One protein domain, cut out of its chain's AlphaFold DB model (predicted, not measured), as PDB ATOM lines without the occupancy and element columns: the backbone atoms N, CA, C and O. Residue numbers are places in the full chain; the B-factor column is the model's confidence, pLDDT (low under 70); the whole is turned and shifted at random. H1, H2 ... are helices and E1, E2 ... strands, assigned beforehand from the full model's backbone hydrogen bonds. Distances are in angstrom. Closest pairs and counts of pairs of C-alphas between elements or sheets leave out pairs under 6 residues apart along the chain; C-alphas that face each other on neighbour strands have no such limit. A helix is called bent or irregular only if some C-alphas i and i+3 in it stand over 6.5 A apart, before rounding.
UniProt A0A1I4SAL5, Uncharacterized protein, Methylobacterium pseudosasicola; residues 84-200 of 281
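AT A GLANCE: This is residues 84 to 200 of the 281 residues of an uncharacterized protein of Methylobacterium pseudosasicola (UniProt A0A1I4SAL5). A two-strand hairpin, E1 and E2, sits near the middle of an elongated helical body whose length follows the bent helix H4; H1 lies side by side with arm H4b at one end, and H3 folds beside arm H4a at the other. The printed part has 117 residues, with named elements in the order H1, H2, E1, E2, H3, H4; the sheet E1 - E2 is antiparallel and the class is mostly helix. It is compact, with a radius of gyration of the C-alphas of 15.5 A, and spans 50 by 31 by 22 A.

IN THESE COORDINATES: E1 is residues 131 to 135 and E2 residues 143 to 147. H1, residues 84 to 99, is 21.6 A long from C-alpha 84 at (-30.266, 12.352, 12.376), with a kink of 27 degrees near residue 91. H2 is residues 110 to 115. H3, residues 150 to 164, is 19.8 A long and irregular: C-alphas 158 and 161 are 7.7 A apart. H4, residues 170 to 197, was assigned as one helix by its hydrogen bonds but is bent, C-alphas 179 and 182 being 6.9 A apart; H4a is residues 170 to 179, and H4b, residues 182 to 197, is 22.8 A long and ends with C-alpha 197 at (-14.482, 18.237, 15.396).

HOW THE PARTS SIT: In the hairpin of E1 and E2, N 133 and O 145 are within hydrogen-bond range at 2.9 A. The closest C-alphas of H1 and E1, Ile 99 and Val 133, are 6.3 A apart. H1 touches H4b, through its residues 190 to 195 alone, at a shallow tilt of 28 degrees, opposite ways; the closest C-alphas, Val 95 and Val 194, are 5.8 A apart. H3 and H4a, a helical hairpin, touch at 9 degrees, a shallow tilt, with closest C-alphas Ile 157 and Ile 174 5.7 A apart. H2 and H3 are close but not clearly touching: C-alphas 115 and 164, the closest, are 7.9 A apart. Every O i to N i+4 pair is within hydrogen-bond range in H2, H4a and H4b, against 11 of 12 in H1 and 9 of 11 in H3.

THE WHOLE: The C-alphas farthest apart, Glu 86 and Gly 167, are 51.0 A apart. The printed part has no cut, and the link from H2 to E1 is long. pLDDT is under 70 at residues 120 to 124 and 137 to 142.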
ATOM      1  N   ALA A  84     -31.073  11.349  13.068       97.38
ATOM      2  CA  ALA A  84     -30.266  12.352  12.376       97.38
ATOM      3  C   ALA A  84     -30.483  13.765  12.943       97.38
ATOM      4  O   ALA A  84     -29.535  14.551  13.032       97.38
ATOM      5  N   MET A  85     -31.715  14.095  13.343       95.75
ATOM      6  CA  MET A  85     -32.056  15.361  13.993       95.75
ATOM      7  C   MET A  85     -31.401  15.472  15.370       95.75
ATOM      8  O   MET A  85     -30.846  16.524  15.694       95.75
ATOM      9  N   GLU A  86     -31.425  14.404  16.168       96.44
ATOM     10  CA  GLU A  86     -30.776  14.366  17.478       96.44
ATOM     11  C   GLU A  86     -29.256  14.523  17.348       96.44
ATOM     12  O   GLU A  86     -28.673  15.411  17.982       96.44
ATOM     13  N   ALA A  87     -28.624  13.733  16.476       97.31
ATOM     14  CA  ALA A  87     -27.186  13.789  16.232       97.31
ATOM     15  C   ALA A  87     -26.748  15.176  15.734       97.31
ATOM     16  O   ALA A  87     -25.821  15.782  16.283       97.31
ATOM     17  N   TRP A  88     -27.455  15.727  14.741       97.31
ATOM     18  CA  TRP A  88     -27.211  17.088  14.266       97.31
ATOM     19  C   TRP A  88     -27.445  18.126  15.368       97.31
ATOM     20  O   TRP A  88     -26.644  19.045  15.507       97.31
ATOM     21  N   GLY A  89     -28.489  17.974  16.185       94.94
ATOM     22  CA  GLY A  89     -28.798  18.878  17.289       94.94
ATOM     23  C   GLY A  89     -27.711  18.902  18.367       94.94
ATOM     24  O   GLY A  89     -27.386  19.971  18.886       94.94
ATOM     25  N   ILE A  90     -27.104  17.752  18.681       96.31
ATOM     26  CA  ILE A  90     -25.953  17.661  19.593       96.31
ATOM     27  C   ILE A  90     -24.757  18.433  19.023       96.31
ATOM     28  O   ILE A  90     -24.215  19.303  19.711       96.31
ATOM     29  N   ALA A  91     -24.383  18.172  17.767       96.69
ATOM     30  CA  ALA A  91     -23.284  18.872  17.096       96.69
ATOM     31  C   ALA A  91     -23.551  20.383  16.981       96.69
ATOM     32  O   ALA A  91     -22.687  21.212  17.279       96.69
ATOM     33  N   TYR A  92     -24.780  20.753  16.617       94.44
ATOM     34  CA  TYR A  92     -25.213  22.139  16.505       94.44
ATOM     35  C   TYR A  92     -25.094  22.871  17.838       94.44
ATOM     36  O   TYR A  92     -24.565  23.974  17.852       94.44
ATOM     37  N   ARG A  93     -25.496  22.269  18.968       95.06
ATOM     38  CA  ARG A  93     -25.350  22.896  20.298       95.06
ATOM     39  C   ARG A  93     -23.896  23.224  20.645       95.06
ATOM     40  O   ARG A  93     -23.643  24.280  21.219       95.06
ATOM     41  N   GLN A  94     -22.951  22.358  20.280       96.38
ATOM     42  CA  GLN A  94     -21.525  22.596  20.529       96.38
ATOM     43  C   GLN A  94     -20.984  23.750  19.678       96.38
ATOM     44  O   GLN A  94     -20.332  24.654  20.198       96.38
ATOM     45  N   VAL A  95     -21.321  23.776  18.385       95.69
ATOM     46  CA  VAL A  95     -20.966  24.894  17.494       95.69
ATOM     47  C   VAL A  95     -21.648  26.188  17.940       95.69
ATOM     48  O   VAL A  95     -21.032  27.252  17.973       95.69
ATOM     49  N   TYR A  96     -22.909  26.100  18.354       93.62
ATOM     50  CA  TYR A  96     -23.703  27.235  18.799       93.62
ATOM     51  C   TYR A  96     -23.149  27.877  20.076       93.62
ATOM     52  O   TYR A  96     -23.171  29.102  20.192       93.62
ATOM     53  N   ALA A  97     -22.569  27.095  20.991       94.50
ATOM     54  CA  ALA A  97     -21.869  27.632  22.156       94.50
ATOM     55  C   ALA A  97     -20.715  28.573  21.758       94.50
ATOM     56  O   ALA A  97     -20.540  29.618  22.380       94.50
ATOM     57  N   VAL A  98     -19.981  28.263  20.681       96.56
ATOM     58  CA  VAL A  98     -18.953  29.163  20.131       96.56
ATOM     59  C   VAL A  98     -19.592  30.358  19.438       96.56
ATOM     60  O   VAL A  98     -19.161  31.489  19.659       96.56
ATOM     61  N   ILE A  99     -20.650  30.141  18.650       95.12
ATOM     62  CA  ILE A  99     -21.366  31.219  17.951       95.12
ATOM     63  C   ILE A  99     -21.895  32.271  18.938       95.12
ATOM     64  O   ILE A  99     -21.797  33.462  18.655       95.12
ATOM     65  N   LYS A 100     -22.371  31.864  20.122       93.62
ATOM     66  CA  LYS A 100     -22.800  32.780  21.195       93.62
ATOM     67  C   LYS A 100     -21.695  33.709  21.707       93.62
ATOM     68  O   LYS A 100     -22.000  34.762  22.250       93.62
ATOM     69  N   THR A 101     -20.424  33.356  21.514       95.50
ATOM     70  CA  THR A 101     -19.265  34.194  21.877       95.50
ATOM     71  C   THR A 101     -18.838  35.155  20.763       95.50
ATOM     72  O   THR A 101     -17.721  35.676  20.794       95.50
ATOM     73  N   CYS A 102     -19.694  35.364  19.754       96.75
ATOM     74  CA  CYS A 102     -19.414  36.274  18.649       96.75
ATOM     75  C   CYS A 102     -19.076  37.680  19.177       96.75
ATOM     76  O   CYS A 102     -19.884  38.252  19.915       96.75
ATOM     77  N   PRO A 103     -17.904  38.241  18.818       96.94
ATOM     78  CA  PRO A 103     -17.547  39.599  19.203       96.94
ATOM     79  C   PRO A 103     -18.583  40.606  18.680       96.94
ATOM     80  O   PRO A 103     -18.915  40.559  17.490       96.94
ATOM     81  N   PRO A 104     -19.093  41.523  19.523       95.50
ATOM     82  CA  PRO A 104     -20.152  42.447  19.129       95.50
ATOM     83  C   PRO A 104     -19.748  43.387  17.990       95.50
ATOM     84  O   PRO A 104     -20.602  43.862  17.241       95.50
ATOM     85  N   GLU A 105     -18.450  43.623  17.809       96.31
ATOM     86  CA  GLU A 105     -17.896  44.401  16.704       96.31
ATOM     87  C   GLU A 105     -18.263  43.804  15.344       96.31
ATOM     88  O   GLU A 105     -18.442  44.559  14.388       96.31
ATOM     89  N   LEU A 106     -18.409  42.474  15.259       97.06
ATOM     90  CA  LEU A 106     -18.750  41.770  14.025       97.06
ATOM     91  C   LEU A 106     -20.224  41.900  13.645       97.06
ATOM     92  O   LEU A 106     -20.574  41.563  12.513       97.06
ATOM     93  N   PHE A 107     -21.101  42.383  14.527       95.50
ATOM     94  CA  PHE A 107     -22.499  42.558  14.158       95.50
ATOM     95  C   PHE A 107     -22.652  43.621  13.068       95.50
ATOM     96  O   PHE A 107     -22.069  44.713  13.100       95.50
ATOM     97  N   SER A 108     -23.454  43.270  12.065       92.62
ATOM     98  CA  SER A 108     -23.889  44.205  11.034       92.62
ATOM     99  C   SER A 108     -24.679  45.337  11.679       92.62
ATOM    100  O   SER A 108     -25.629  45.106  12.432       92.62
ATOM    101  N   THR A 109     -24.305  46.575  11.367       92.31
ATOM    102  CA  THR A 109     -25.099  47.725  11.815       92.31
ATOM    103  C   THR A 109     -26.413  47.783  11.036       92.31
ATOM    104  O   THR A 109     -26.503  47.282   9.914       92.31
ATOM    105  N   HIS A 110     -27.432  48.434  11.600       89.38
ATOM    106  CA  HIS A 110     -28.714  48.637  10.915       89.38
ATOM    107  C   HIS A 110     -28.518  49.226   9.509       89.38
ATOM    108  O   HIS A 110     -29.055  48.729   8.528       89.38
ATOM    109  N   ASP A 111     -27.669  50.240   9.395       88.69
ATOM    110  CA  ASP A 111     -27.367  50.904   8.133       88.69
ATOM    111  C   ASP A 111     -26.629  49.984   7.128       88.69
ATOM    112  O   ASP A 111     -26.927  50.023   5.932       88.69
ATOM    113  N   GLU A 112     -25.753  49.082   7.586       90.50
ATOM    114  CA  GLU A 112     -25.142  48.053   6.728       90.50
ATOM    115  C   GLU A 112     -26.161  47.030   6.220       90.50
ATOM    116  O   GLU A 112     -26.079  46.627   5.056       90.50
ATOM    117  N   ARG A 113     -27.153  46.655   7.041       87.19
ATOM    118  CA  ARG A 113     -28.231  45.749   6.609       87.19
ATOM    119  C   ARG A 113     -28.967  46.288   5.400       87.19
ATOM    120  O   ARG A 113     -29.145  45.567   4.425       87.19
ATOM    121  N   PHE A 114     -29.331  47.563   5.410       84.75
ATOM    122  CA  PHE A 114     -30.063  48.145   4.287       84.75
ATOM    123  C   PHE A 114     -29.169  48.457   3.089       84.75
ATOM    124  O   PHE A 114     -29.520  48.094   1.970       84.75
ATOM    125  N   GLN A 115     -28.013  49.093   3.301       83.00
ATOM    126  CA  GLN A 115     -27.205  49.608   2.187       83.00
ATOM    127  C   GLN A 115     -26.288  48.570   1.544       83.00
ATOM    128  O   GLN A 115     -25.929  48.717   0.381       83.00
ATOM    129  N   VAL A 116     -25.874  47.546   2.292       83.56
ATOM    130  CA  VAL A 116     -24.888  46.565   1.814       83.56
ATOM    131  C   VAL A 116     -25.533  45.208   1.602       83.56
ATOM    132  O   VAL A 116     -25.210  44.525   0.635       83.56
ATOM    133  N   LEU A 117     -26.453  44.820   2.483       83.25
ATOM    134  CA  LEU A 117     -27.043  43.483   2.458       83.25
ATOM    135  C   LEU A 117     -28.376  43.428   1.702       83.25
ATOM    136  O   LEU A 117     -28.809  42.335   1.354       83.25
ATOM    137  N   GLY A 118     -28.975  44.577   1.360       77.62
ATOM    138  CA  GLY A 118     -30.242  44.646   0.620       77.62
ATOM    139  C   GLY A 118     -31.487  44.573   1.511       77.62
ATOM    140  O   GLY A 118     -32.570  44.207   1.050       77.62
ATOM    141  N   GLY A 119     -31.344  44.920   2.791       77.12
ATOM    142  CA  GLY A 119     -32.403  44.865   3.793       77.12
ATOM    143  C   GLY A 119     -32.695  43.433   4.232       77.12
ATOM    144  O   GLY A 119     -31.788  42.643   4.471       77.12
ATOM    145  N   TRP A 120     -33.981  43.102   4.343       65.00
ATOM    146  CA  TRP A 120     -34.457  41.780   4.765       65.00
ATOM    147  C   TRP A 120     -34.511  40.746   3.629       65.00
ATOM    148  O   TRP A 120     -34.972  39.626   3.840       65.00
ATOM    149  N   ARG A 121     -34.093  41.112   2.407       58.66
ATOM    150  CA  ARG A 121     -34.142  40.208   1.253       58.66
ATOM    151  C   ARG A 121     -32.979  39.217   1.301       58.66
ATOM    152  O   ARG A 121     -31.821  39.606   1.396       58.66
ATOM    153  N   TRP A 122     -33.322  37.936   1.214       53.19
ATOM    154  CA  TRP A 122     -32.390  36.824   1.049       53.19
ATOM    155  C   TRP A 122     -32.326  36.399  -0.423       53.19
ATOM    156  O   TRP A 122     -33.387  36.308  -1.047       53.19
ATOM    157  N   PRO A 123     -31.138  36.084  -0.982       59.09
ATOM    158  CA  PRO A 123     -29.792  36.209  -0.401       59.09
ATOM    159  C   PRO A 123     -29.285  37.663  -0.368       59.09
ATOM    160  O   PRO A 123     -29.826  38.532  -1.050       59.09
ATOM    161  N   THR A 124     -28.227  37.920   0.413       66.25
ATOM    162  CA  THR A 124     -27.609  39.256   0.483       66.25
ATOM    163  C   THR A 124     -27.102  39.700  -0.895       66.25
ATOM    164  O   THR A 124     -26.684  38.871  -1.708       66.25
ATOM    165  N   LEU A 125     -27.045  41.014  -1.149       73.25
ATOM    166  CA  LEU A 125     -26.474  41.571  -2.394       73.25
ATOM    167  C   LEU A 125     -25.010  41.154  -2.643       73.25
ATOM    168  O   LEU A 125     -24.507  41.258  -3.763       73.25
ATOM    169  N   LEU A 126     -24.315  40.683  -1.607       79.94
ATOM    170  CA  LEU A 126     -22.941  40.205  -1.707       79.94
ATOM    171  C   LEU A 126     -22.845  38.784  -2.282       79.94
ATOM    172  O   LEU A 126     -21.757  38.385  -2.694       79.94
ATOM    173  N   GLY A 127     -23.951  38.032  -2.332       82.62
ATOM    174  CA  GLY A 127     -23.963  36.632  -2.769       82.62
ATOM    175  C   GLY A 127     -23.280  35.675  -1.787       82.62
ATOM    176  O   GLY A 127     -22.996  34.537  -2.146       82.62
ATOM    177  N   VAL A 128     -23.013  36.131  -0.560       84.00
ATOM    178  CA  VAL A 128     -22.382  35.344   0.505       84.00
ATOM    179  C   VAL A 128     -23.180  35.416   1.791       84.00
ATOM    180  O   VAL A 128     -23.894  36.386   2.068       84.00
ATOM    181  N   ASN A 129     -23.050  34.350   2.574       83.12
ATOM    182  CA  ASN A 129     -23.782  34.189   3.814       83.12
ATOM    183  C   ASN A 129     -23.055  34.894   4.955       83.12
ATOM    184  O   ASN A 129     -21.859  34.702   5.183       83.12
ATOM    185  N   LEU A 130     -23.821  35.682   5.700       90.94
ATOM    186  CA  LEU A 130     -23.428  36.123   7.026       90.94
ATOM    187  C   LEU A 130     -23.715  35.027   8.040       90.94
ATOM    188  O   LEU A 130     -24.509  34.113   7.801       90.94
ATOM    189  N   ARG A 131     -23.081  35.137   9.203       91.75
ATOM    190  CA  ARG A 131     -23.324  34.206  10.296       91.75
ATOM    191  C   ARG A 131     -24.537  34.667  11.094       91.75
ATOM    192  O   ARG A 131     -24.582  35.803  11.555       91.75
ATOM    193  N   HIS A 132     -25.506  33.779  11.280       90.38
ATOM    194  CA  HIS A 132     -26.639  34.033  12.163       90.38
ATOM    195  C   HIS A 132     -26.258  33.750  13.607       90.38
ATOM    196  O   HIS A 132     -25.791  32.657  13.932       90.38
ATOM    197  N   VAL A 133     -26.495  34.728  14.471       91.00
ATOM    198  CA  VAL A 133     -26.280  34.626  15.911       91.00
ATOM    199  C   VAL A 133     -27.626  34.844  16.580       91.00
ATOM    200  O   VAL A 133     -28.165  35.947  16.563       91.00
ATOM    201  N   ALA A 134     -28.206  33.782  17.135       85.38
ATOM    202  CA  ALA A 134     -29.400  33.917  17.958       85.38
ATOM    203  C   ALA A 134     -29.015  34.556  19.297       85.38
ATOM    204  O   ALA A 134     -28.130  34.045  19.990       85.38
ATOM    205  N   LEU A 135     -29.664  35.672  19.622       79.50
ATOM    206  CA  LEU A 135     -29.491  36.384  20.878       79.50
ATOM    207  C   LEU A 135     -30.555  35.922  21.884       79.50
ATOM    208  O   LEU A 135     -31.748  35.951  21.586       79.50
ATOM    209  N   ASP A 136     -30.125  35.532  23.086       74.62
ATOM    210  CA  ASP A 136     -31.031  35.228  24.200       74.62
ATOM    211  C   ASP A 136     -31.511  36.547  24.831       74.62
ATOM    212  O   ASP A 136     -30.896  37.051  25.770       74.62
ATOM    213  N   TRP A 137     -32.612  37.123  24.341       54.84
ATOM    214  CA  TRP A 137     -33.230  38.313  24.958       54.84
ATOM    215  C   TRP A 137     -34.276  37.980  26.031       54.84
ATOM    216  O   TRP A 137     -35.115  38.814  26.356       54.84
ATOM    217  N   GLY A 138     -34.254  36.774  26.607       55.16
ATOM    218  CA  GLY A 138     -35.159  36.383  27.700       55.16
ATOM    219  C   GLY A 138     -36.659  36.363  27.351       55.16
ATOM    220  O   GLY A 138     -37.469  36.064  28.224       55.16
ATOM    221  N   THR A 139     -37.031  36.655  26.104       53.41
ATOM    222  CA  THR A 139     -38.388  36.599  25.553       53.41
ATOM    223  C   THR A 139     -38.514  35.419  24.582       53.41
ATOM    224  O   THR A 139     -37.519  34.963  24.020       53.41
ATOM    225  N   GLU A 140     -39.733  34.899  24.386       54.19
ATOM    226  CA  GLU A 140     -40.026  33.772  23.472       54.19
ATOM    227  C   GLU A 140     -39.653  34.049  22.003       54.19
ATOM    228  O   GLU A 140     -39.541  33.121  21.203       54.19
ATOM    229  N   GLU A 141     -39.407  35.309  21.642       54.69
ATOM    230  CA  GLU A 141     -38.938  35.689  20.316       54.69
ATOM    231  C   GLU A 141     -37.406  35.674  20.268       54.69
ATOM    232  O   GLU A 141     -36.723  36.626  20.649       54.69
ATOM    233  N   SER A 142     -36.842  34.572  19.771       60.97
ATOM    234  CA  SER A 142     -35.414  34.481  19.482       60.97
ATOM    235  C   SER A 142     -35.049  35.441  18.341       60.97
ATOM    236  O   SER A 142     -35.206  35.108  17.163       60.97
ATOM    237  N   HIS A 143     -34.556  36.635  18.665       73.62
ATOM    238  CA  HIS A 143     -34.008  37.541  17.659       73.62
ATOM    239  C   HIS A 143     -32.673  36.998  17.135       73.62
ATOM    240  O   HIS A 143     -31.743  36.728  17.897       73.62
ATOM    241  N   THR A 144     -32.563  36.845  15.814       82.69
ATOM    242  CA  THR A 144     -31.300  36.503  15.154       82.69
ATOM    243  C   THR A 144     -30.629  37.761  14.626       82.69
ATOM    244  O   THR A 144     -31.179  38.436  13.755       82.69
ATOM    245  N   GLU A 145     -29.422  38.041  15.097       89.56
ATOM    246  CA  GLU A 145     -28.547  39.053  14.516       89.56
ATOM    247  C   GLU A 145     -27.656  38.434  13.432       89.56
ATOM    248  O   GLU A 145     -27.397  37.227  13.414       89.56
ATOM    249  N   GLN A 146     -27.176  39.271  12.512       91.56
ATOM    250  CA  GLN A 146     -26.249  38.865  11.457       91.56
ATOM    251  C   GLN A 146     -24.853  39.411  11.753       91.56
ATOM    252  O   GLN A 146     -24.671  40.629  11.854       91.56
ATOM    253  N   ALA A 147     -23.877  38.512  11.852       95.19
ATOM    254  CA  ALA A 147     -22.471  38.826  12.054       95.19
ATOM    255  C   ALA A 147     -21.659  38.641  10.764       95.19
ATOM    256  O   ALA A 147     -21.853  37.687  10.004       95.19
ATOM    257  N   TRP A 148     -20.733  39.568  10.538       96.88
ATOM    258  CA  TRP A 148     -19.766  39.545   9.450       96.88
ATOM    259  C   TRP A 148     -18.824  38.341   9.562       96.88
ATOM    260  O   TRP A 148     -18.211  38.118  10.603       96.88
ATOM    261  N   THR A 149     -18.690  37.596   8.464       97.12
ATOM    262  CA  THR A 149     -17.640  36.584   8.269       97.12
ATOM    263  C   THR A 149     -16.439  37.208   7.562       97.12
ATOM    264  O   THR A 149     -16.569  38.237   6.882       97.12
ATOM    265  N   GLY A 150     -15.266  36.588   7.684       97.38
ATOM    266  CA  GLY A 150     -14.054  37.040   7.004       97.38
ATOM    267  C   GLY A 150     -14.226  37.070   5.483       97.38
ATOM    268  O   GLY A 150     -13.867  38.047   4.824       97.38
ATOM    269  N   GLU A 151     -14.871  36.046   4.918       96.12
ATOM    270  CA  GLU A 151     -15.226  35.988   3.495       96.12
ATOM    271  C   GLU A 151     -16.132  37.155   3.074       96.12
ATOM    272  O   GLU A 151     -15.813  37.876   2.122       96.12
ATOM    273  N   ALA A 152     -17.221  37.395   3.813       95.12
ATOM    274  CA  ALA A 152     -18.154  38.468   3.493       95.12
ATOM    275  C   ALA A 152     -17.495  39.850   3.574       95.12
ATOM    276  O   ALA A 152     -17.753  40.698   2.719       95.12
ATOM    277  N   LEU A 153     -16.595  40.067   4.538       97.06
ATOM    278  CA  LEU A 153     -15.835  41.314   4.645       97.06
ATOM    279  C   LEU A 153     -14.883  41.517   3.468       97.06
ATOM    280  O   LEU A 153     -14.830  42.622   2.928       97.06
ATOM    281  N   ARG A 154     -14.159  40.479   3.025       97.06
ATOM    282  CA  ARG A 154     -13.279  40.586   1.844       97.06
ATOM    283  C   ARG A 154     -14.070  40.977   0.597       97.06
ATOM    284  O   ARG A 154     -13.648  41.879  -0.128       97.06
ATOM    285  N   ILE A 155     -15.233  40.360   0.382       95.12
ATOM    286  CA  ILE A 155     -16.109  40.677  -0.755       95.12
ATOM    287  C   ILE A 155     -16.677  42.092  -0.629       95.12
ATOM    288  O   ILE A 155     -16.630  42.849  -1.599       95.12
ATOM    289  N   ALA A 156     -17.158  42.481   0.556       93.88
ATOM    290  CA  ALA A 156     -17.675  43.824   0.803       93.88
ATOM    291  C   ALA A 156     -16.605  44.896   0.551       93.88
ATOM    292  O   ALA A 156     -16.877  45.883  -0.125       93.88
ATOM    293  N   ILE A 157     -15.368  44.686   1.015       95.69
ATOM    294  CA  ILE A 157     -14.237  45.591   0.765       95.69
ATOM    295  C   ILE A 157     -13.935  45.684  -0.735       95.69
ATOM    296  O   ILE A 157     -13.784  46.791  -1.252       95.69
ATOM    297  N   ALA A 158     -13.872  44.549  -1.436       94.94
ATOM    298  CA  ALA A 158     -13.583  44.512  -2.870       94.94
ATOM    299  C   ALA A 158     -14.674  45.198  -3.712       94.94
ATOM    300  O   ALA A 158     -14.370  45.847  -4.712       94.94
ATOM    301  N   ARG A 159     -15.942  45.089  -3.296       93.25
ATOM    302  CA  ARG A 159     -17.104  45.652  -4.004       93.25
ATOM    303  C   ARG A 159     -17.575  47.004  -3.465       93.25
ATOM    304  O   ARG A 159     -18.520  47.570  -4.007       93.25
ATOM    305  N   ALA A 160     -16.905  47.558  -2.456       92.06
ATOM    306  CA  ALA A 160     -17.343  48.761  -1.752       92.06
ATOM    307  C   ALA A 160     -17.588  49.955  -2.688       92.06
ATOM    308  O   ALA A 160     -18.614  50.620  -2.589       92.06
ATOM    309  N   VAL A 161     -16.652  50.217  -3.606       90.69
ATOM    310  CA  VAL A 161     -16.727  51.361  -4.527       90.69
ATOM    311  C   VAL A 161     -17.831  51.180  -5.578       90.69
ATOM    312  O   VAL A 161     -18.644  52.093  -5.708       90.69
ATOM    313  N   PRO A 162     -17.934  50.035  -6.284       89.19
ATOM    314  CA  PRO A 162     -19.075  49.769  -7.161       89.19
ATOM    315  C   PRO A 162     -20.438  49.824  -6.458       89.19
ATOM    316  O   PRO A 162     -21.409  50.258  -7.065       89.19
ATOM    317  N   MET A 163     -20.523  49.386  -5.196       84.94
ATOM    318  CA  MET A 163     -21.793  49.307  -4.462       84.94
ATOM    319  C   MET A 163     -22.242  50.640  -3.859       84.94
ATOM    320  O   MET A 163     -23.435  50.922  -3.825       84.94
ATOM    321  N   LEU A 164     -21.308  51.435  -3.337       87.12
ATOM    322  CA  LEU A 164     -21.617  52.611  -2.512       87.12
ATOM    323  C   LEU A 164     -21.119  53.929  -3.123       87.12
ATOM    324  O   LEU A 164     -21.357  54.998  -2.562       87.12
ATOM    325  N   GLY A 165     -20.415  53.868  -4.254       87.75
ATOM    326  CA  GLY A 165     -19.756  55.013  -4.879       87.75
ATOM    327  C   GLY A 165     -18.417  55.382  -4.226       87.75
ATOM    328  O   GLY A 165     -18.053  54.899  -3.151       87.75
ATOM    329  N   GLN A 166     -17.658  56.257  -4.893       78.56
ATOM    330  CA  GLN A 166     -16.316  56.685  -4.459       78.56
ATOM    331  C   GLN A 166     -16.332  57.727  -3.321       78.56
ATOM    332  O   GLN A 166     -15.338  57.874  -2.612       78.56
ATOM    333  N   GLY A 167     -17.443  58.451  -3.147       78.81
ATOM    334  CA  GLY A 167     -17.576  59.557  -2.193       78.81
ATOM    335  C   GLY A 167     -18.306  59.204  -0.891       78.81
ATOM    336  O   GLY A 167     -18.769  58.085  -0.677       78.81
ATOM    337  N   GLY A 168     -18.433  60.189   0.001       85.62
ATOM    338  CA  GLY A 168     -19.240  60.077   1.218       85.62
ATOM    339  C   GLY A 168     -18.647  59.144   2.282       85.62
ATOM    340  O   GLY A 168     -17.492  59.282   2.679       85.62
ATOM    341  N   LYS A 169     -19.461  58.207   2.790       85.00
ATOM    342  CA  LYS A 169     -19.095  57.313   3.908       85.00
ATOM    343  C   LYS A 169     -18.250  56.101   3.484       85.00
ATOM    344  O   LYS A 169     -17.736  55.398   4.358       85.00
ATOM    345  N   THR A 170     -18.075  55.851   2.183       90.62
ATOM    346  CA  THR A 170     -17.430  54.633   1.657       90.62
ATOM    347  C   THR A 170     -16.008  54.405   2.191       90.62
ATOM    348  O   THR A 170     -15.752  53.317   2.711       90.62
ATOM    349  N   PRO A 171     -15.086  55.394   2.202       93.31
ATOM    350  CA  PRO A 171     -13.746  55.188   2.765       93.31
ATOM    351  C   PRO A 171     -13.764  54.865   4.266       93.31
ATOM    352  O   PRO A 171     -12.945  54.085   4.756       93.31
ATOM    353  N   GLY A 172     -14.710  55.445   5.014       93.56
ATOM    354  CA  GLY A 172     -14.927  55.140   6.430       93.56
ATOM    355  C   GLY A 172     -15.359  53.690   6.648       93.56
ATOM    356  O   GLY A 172     -14.783  53.005   7.493       93.56
ATOM    357  N   ARG A 173     -16.301  53.195   5.834       93.31
ATOM    358  CA  ARG A 173     -16.743  51.791   5.874       93.31
ATOM    359  C   ARG A 173     -15.628  50.822   5.526       93.31
ATOM    360  O   ARG A 173     -15.408  49.881   6.276       93.31
ATOM    361  N   ILE A 174     -14.882  51.078   4.448       95.25
ATOM    362  CA  ILE A 174     -13.752  50.224   4.054       95.25
ATOM    363  C   ILE A 174     -12.743  50.119   5.202       95.25
ATOM    364  O   ILE A 174     -12.277  49.023   5.505       95.25
ATOM    365  N   ARG A 175     -12.423  51.236   5.873       96.75
ATOM    366  CA  ARG A 175     -11.539  51.222   7.051       96.75
ATOM    367  C   ARG A 175     -12.120  50.390   8.197       96.75
ATOM    368  O   ARG A 175     -11.393  49.567   8.745       96.75
ATOM    369  N   ARG A 176     -13.413  50.548   8.514       95.88
ATOM    370  CA  ARG A 176     -14.100  49.721   9.525       95.88
ATOM    371  C   ARG A 176     -14.032  48.233   9.172       95.88
ATOM    372  O   ARG A 176     -13.625  47.433  10.005       95.88
ATOM    373  N   TRP A 177     -14.386  47.855   7.945       97.25
ATOM    374  CA  TRP A 177     -14.372  46.460   7.494       97.25
ATOM    375  C   TRP A 177     -12.972  45.853   7.530       97.25
ATOM    376  O   TRP A 177     -12.810  44.734   8.007       97.25
ATOM    377  N   LYS A 178     -11.947  46.605   7.113       98.00
ATOM    378  CA  LYS A 178     -10.546  46.172   7.228       98.00
ATOM    379  C   LYS A 178     -10.118  45.949   8.680       98.00
ATOM    380  O   LYS A 178      -9.383  45.005   8.937       98.00
ATOM    381  N   ALA A 179     -10.583  46.781   9.614       98.12
ATOM    382  CA  ALA A 179     -10.296  46.608  11.037       98.12
ATOM    383  C   ALA A 179     -10.998  45.378  11.642       98.12
ATOM    384  O   ALA A 179     -10.427  44.714  12.501       98.12
ATOM    385  N   MET A 180     -12.206  45.042  11.174       98.06
ATOM    386  CA  MET A 180     -12.940  43.851  11.627       98.06
ATOM    387  C   MET A 180     -12.422  42.545  11.021       98.06
ATOM    388  O   MET A 180     -12.579  41.496  11.635       98.06
ATOM    389  N   LEU A 181     -11.814  42.590   9.833       98.00
ATOM    390  CA  LEU A 181     -11.370  41.403   9.104       98.00
ATOM    391  C   LEU A 181     -10.522  40.420   9.941       98.00
ATOM    392  O   LEU A 181     -10.894  39.250   9.982       98.00
ATOM    393  N   PRO A 182      -9.460  40.838  10.665       98.44
ATOM    394  CA  PRO A 182      -8.697  39.906  11.501       98.44
ATOM    395  C   PRO A 182      -9.524  39.306  12.652       98.44
ATOM    396  O   PRO A 182      -9.301  38.159  13.030       98.44
ATOM    397  N   ILE A 183     -10.494  40.052  13.194       98.38
ATOM    398  CA  ILE A 183     -11.400  39.571  14.250       98.38
ATOM    399  C   ILE A 183     -12.335  38.497  13.680       98.38
ATOM    400  O   ILE A 183     -12.534  37.453  14.303       98.38
ATOM    401  N   ALA A 184     -12.879  38.743  12.486       98.12
ATOM    402  CA  ALA A 184     -13.755  37.811  11.788       98.12
ATOM    403  C   ALA A 184     -13.014  36.523  11.417       98.12
ATOM    404  O   ALA A 184     -13.511  35.445  11.715       98.12
ATOM    405  N   ASP A 185     -11.798  36.626  10.872       98.31
ATOM    406  CA  ASP A 185     -10.972  35.466  10.516       98.31
ATOM    407  C   ASP A 185     -10.628  34.608  11.742       98.31
ATOM    408  O   ASP A 185     -10.771  33.385  11.712       98.31
ATOM    409  N   ALA A 186     -10.241  35.234  12.859       98.31
ATOM    410  CA  ALA A 186      -9.969  34.516  14.103       98.31
ATOM    411  C   ALA A 186     -11.230  33.849  14.684       98.31
ATOM    412  O   ALA A 186     -11.162  32.768  15.275       98.31
ATOM    413  N   PHE A 187     -12.394  34.484  14.551       98.12
ATOM    414  CA  PHE A 187     -13.654  33.898  14.991       98.12
ATOM    415  C   PHE A 187     -14.107  32.747  14.089       98.12
ATOM    416  O   PHE A 187     -14.462  31.688  14.606       98.12
ATOM    417  N   ASP A 188     -14.037  32.919  12.771       97.81
ATOM    418  CA  ASP A 188     -14.390  31.891  11.797       97.81
ATOM    419  C   ASP A 188     -13.504  30.651  11.960       97.81
ATOM    420  O   ASP A 188     -14.043  29.547  12.015       97.81
ATOM    421  N   ALA A 189     -12.195  30.823  12.179       98.12
ATOM    422  CA  ALA A 189     -11.279  29.719  12.467       98.12
ATOM    423  C   ALA A 189     -11.672  28.940  13.736       98.12
ATOM    424  O   ALA A 189     -11.679  27.710  13.740       98.12
ATOM    425  N   ARG A 190     -12.061  29.633  14.819       98.19
ATOM    426  CA  ARG A 190     -12.545  28.967  16.047       98.19
ATOM    427  C   ARG A 190     -13.810  28.158  15.794       98.19
ATOM    428  O   ARG A 190     -13.938  27.053  16.319       98.19
ATOM    429  N   VAL A 191     -14.745  28.698  15.015       97.31
ATOM    430  CA  VAL A 191     -15.967  27.962  14.682       97.31
ATOM    431  C   VAL A 191     -15.648  26.767  13.785       97.31
ATOM    432  O   VAL A 191     -16.146  25.679  14.052       97.31
ATOM    433  N   GLU A 192     -14.794  26.931  12.777       97.31
ATOM    434  CA  GLU A 192     -14.391  25.861  11.859       97.31
ATOM    435  C   GLU A 192     -13.740  24.677  12.584       97.31
ATOM    436  O   GLU A 192     -14.052  23.524  12.275       97.31
ATOM    437  N   VAL A 193     -12.910  24.938  13.601       98.25
ATOM    438  CA  VAL A 193     -12.342  23.888  14.460       98.25
ATOM    439  C   VAL A 193     -13.447  23.043  15.101       98.25
ATOM    440  O   VAL A 193     -13.386  21.815  15.047       98.25
ATOM    441  N   VAL A 194     -14.486  23.672  15.662       98.12
ATOM    442  CA  VAL A 194     -15.594  22.942  16.305       98.12
ATOM    443  C   VAL A 194     -16.516  22.287  15.278       98.12
ATOM    444  O   VAL A 194     -16.950  21.157  15.486       98.12
ATOM    445  N   GLU A 195     -16.790  22.932  14.142       97.06
ATOM    446  CA  GLU A 195     -17.562  22.316  13.051       97.06
ATOM    447  C   GLU A 195     -16.896  21.044  12.530       97.06
ATOM    448  O   GLU A 195     -17.584  20.055  12.277       97.06
ATOM    449  N   THR A 196     -15.569  21.069  12.403       97.56
ATOM    450  CA  THR A 196     -14.771  19.925  11.957       97.56
ATOM    451  C   THR A 196     -14.746  18.835  13.022       97.56
ATOM    452  O   THR A 196     -15.015  17.678  12.713       97.56
ATOM    453  N   ALA A 197     -14.506  19.193  14.288       98.06
ATOM    454  CA  ALA A 197     -14.482  18.237  15.396       98.06
ATOM    455  C   ALA A 197     -15.833  17.531  15.620       98.06
ATOM    456  O   ALA A 197     -15.867  16.389  16.068       98.06
ATOM    457  N   THR A 198     -16.941  18.205  15.304       97.50
ATOM    458  CA  THR A 198     -18.305  17.670  15.455       97.50
ATOM    459  C   THR A 198     -18.873  17.047  14.191       97.50
ATOM    460  O   THR A 198     -19.998  16.550  14.218       97.50
ATOM    461  N   ASP A 199     -18.135  17.103  13.079       96.69
ATOM    462  CA  ASP A 199     -18.604  16.667  11.764       96.69
ATOM    463  C   ASP A 199     -19.977  17.276  11.387       96.69
ATOM    464  O   ASP A 199     -20.850  16.646  10.775       96.69
ATOM    465  N   ARG A 200     -20.194  18.545  11.778       95.62
ATOM    466  CA  ARG A 200     -21.508  19.209  11.686       95.62
ATOM    467  C   ARG A 200     -22.063  19.176  10.263       95.62
ATOM    468  O   ARG A 200     -23.265  19.001  10.075       95.62
TER     469      ARG A 200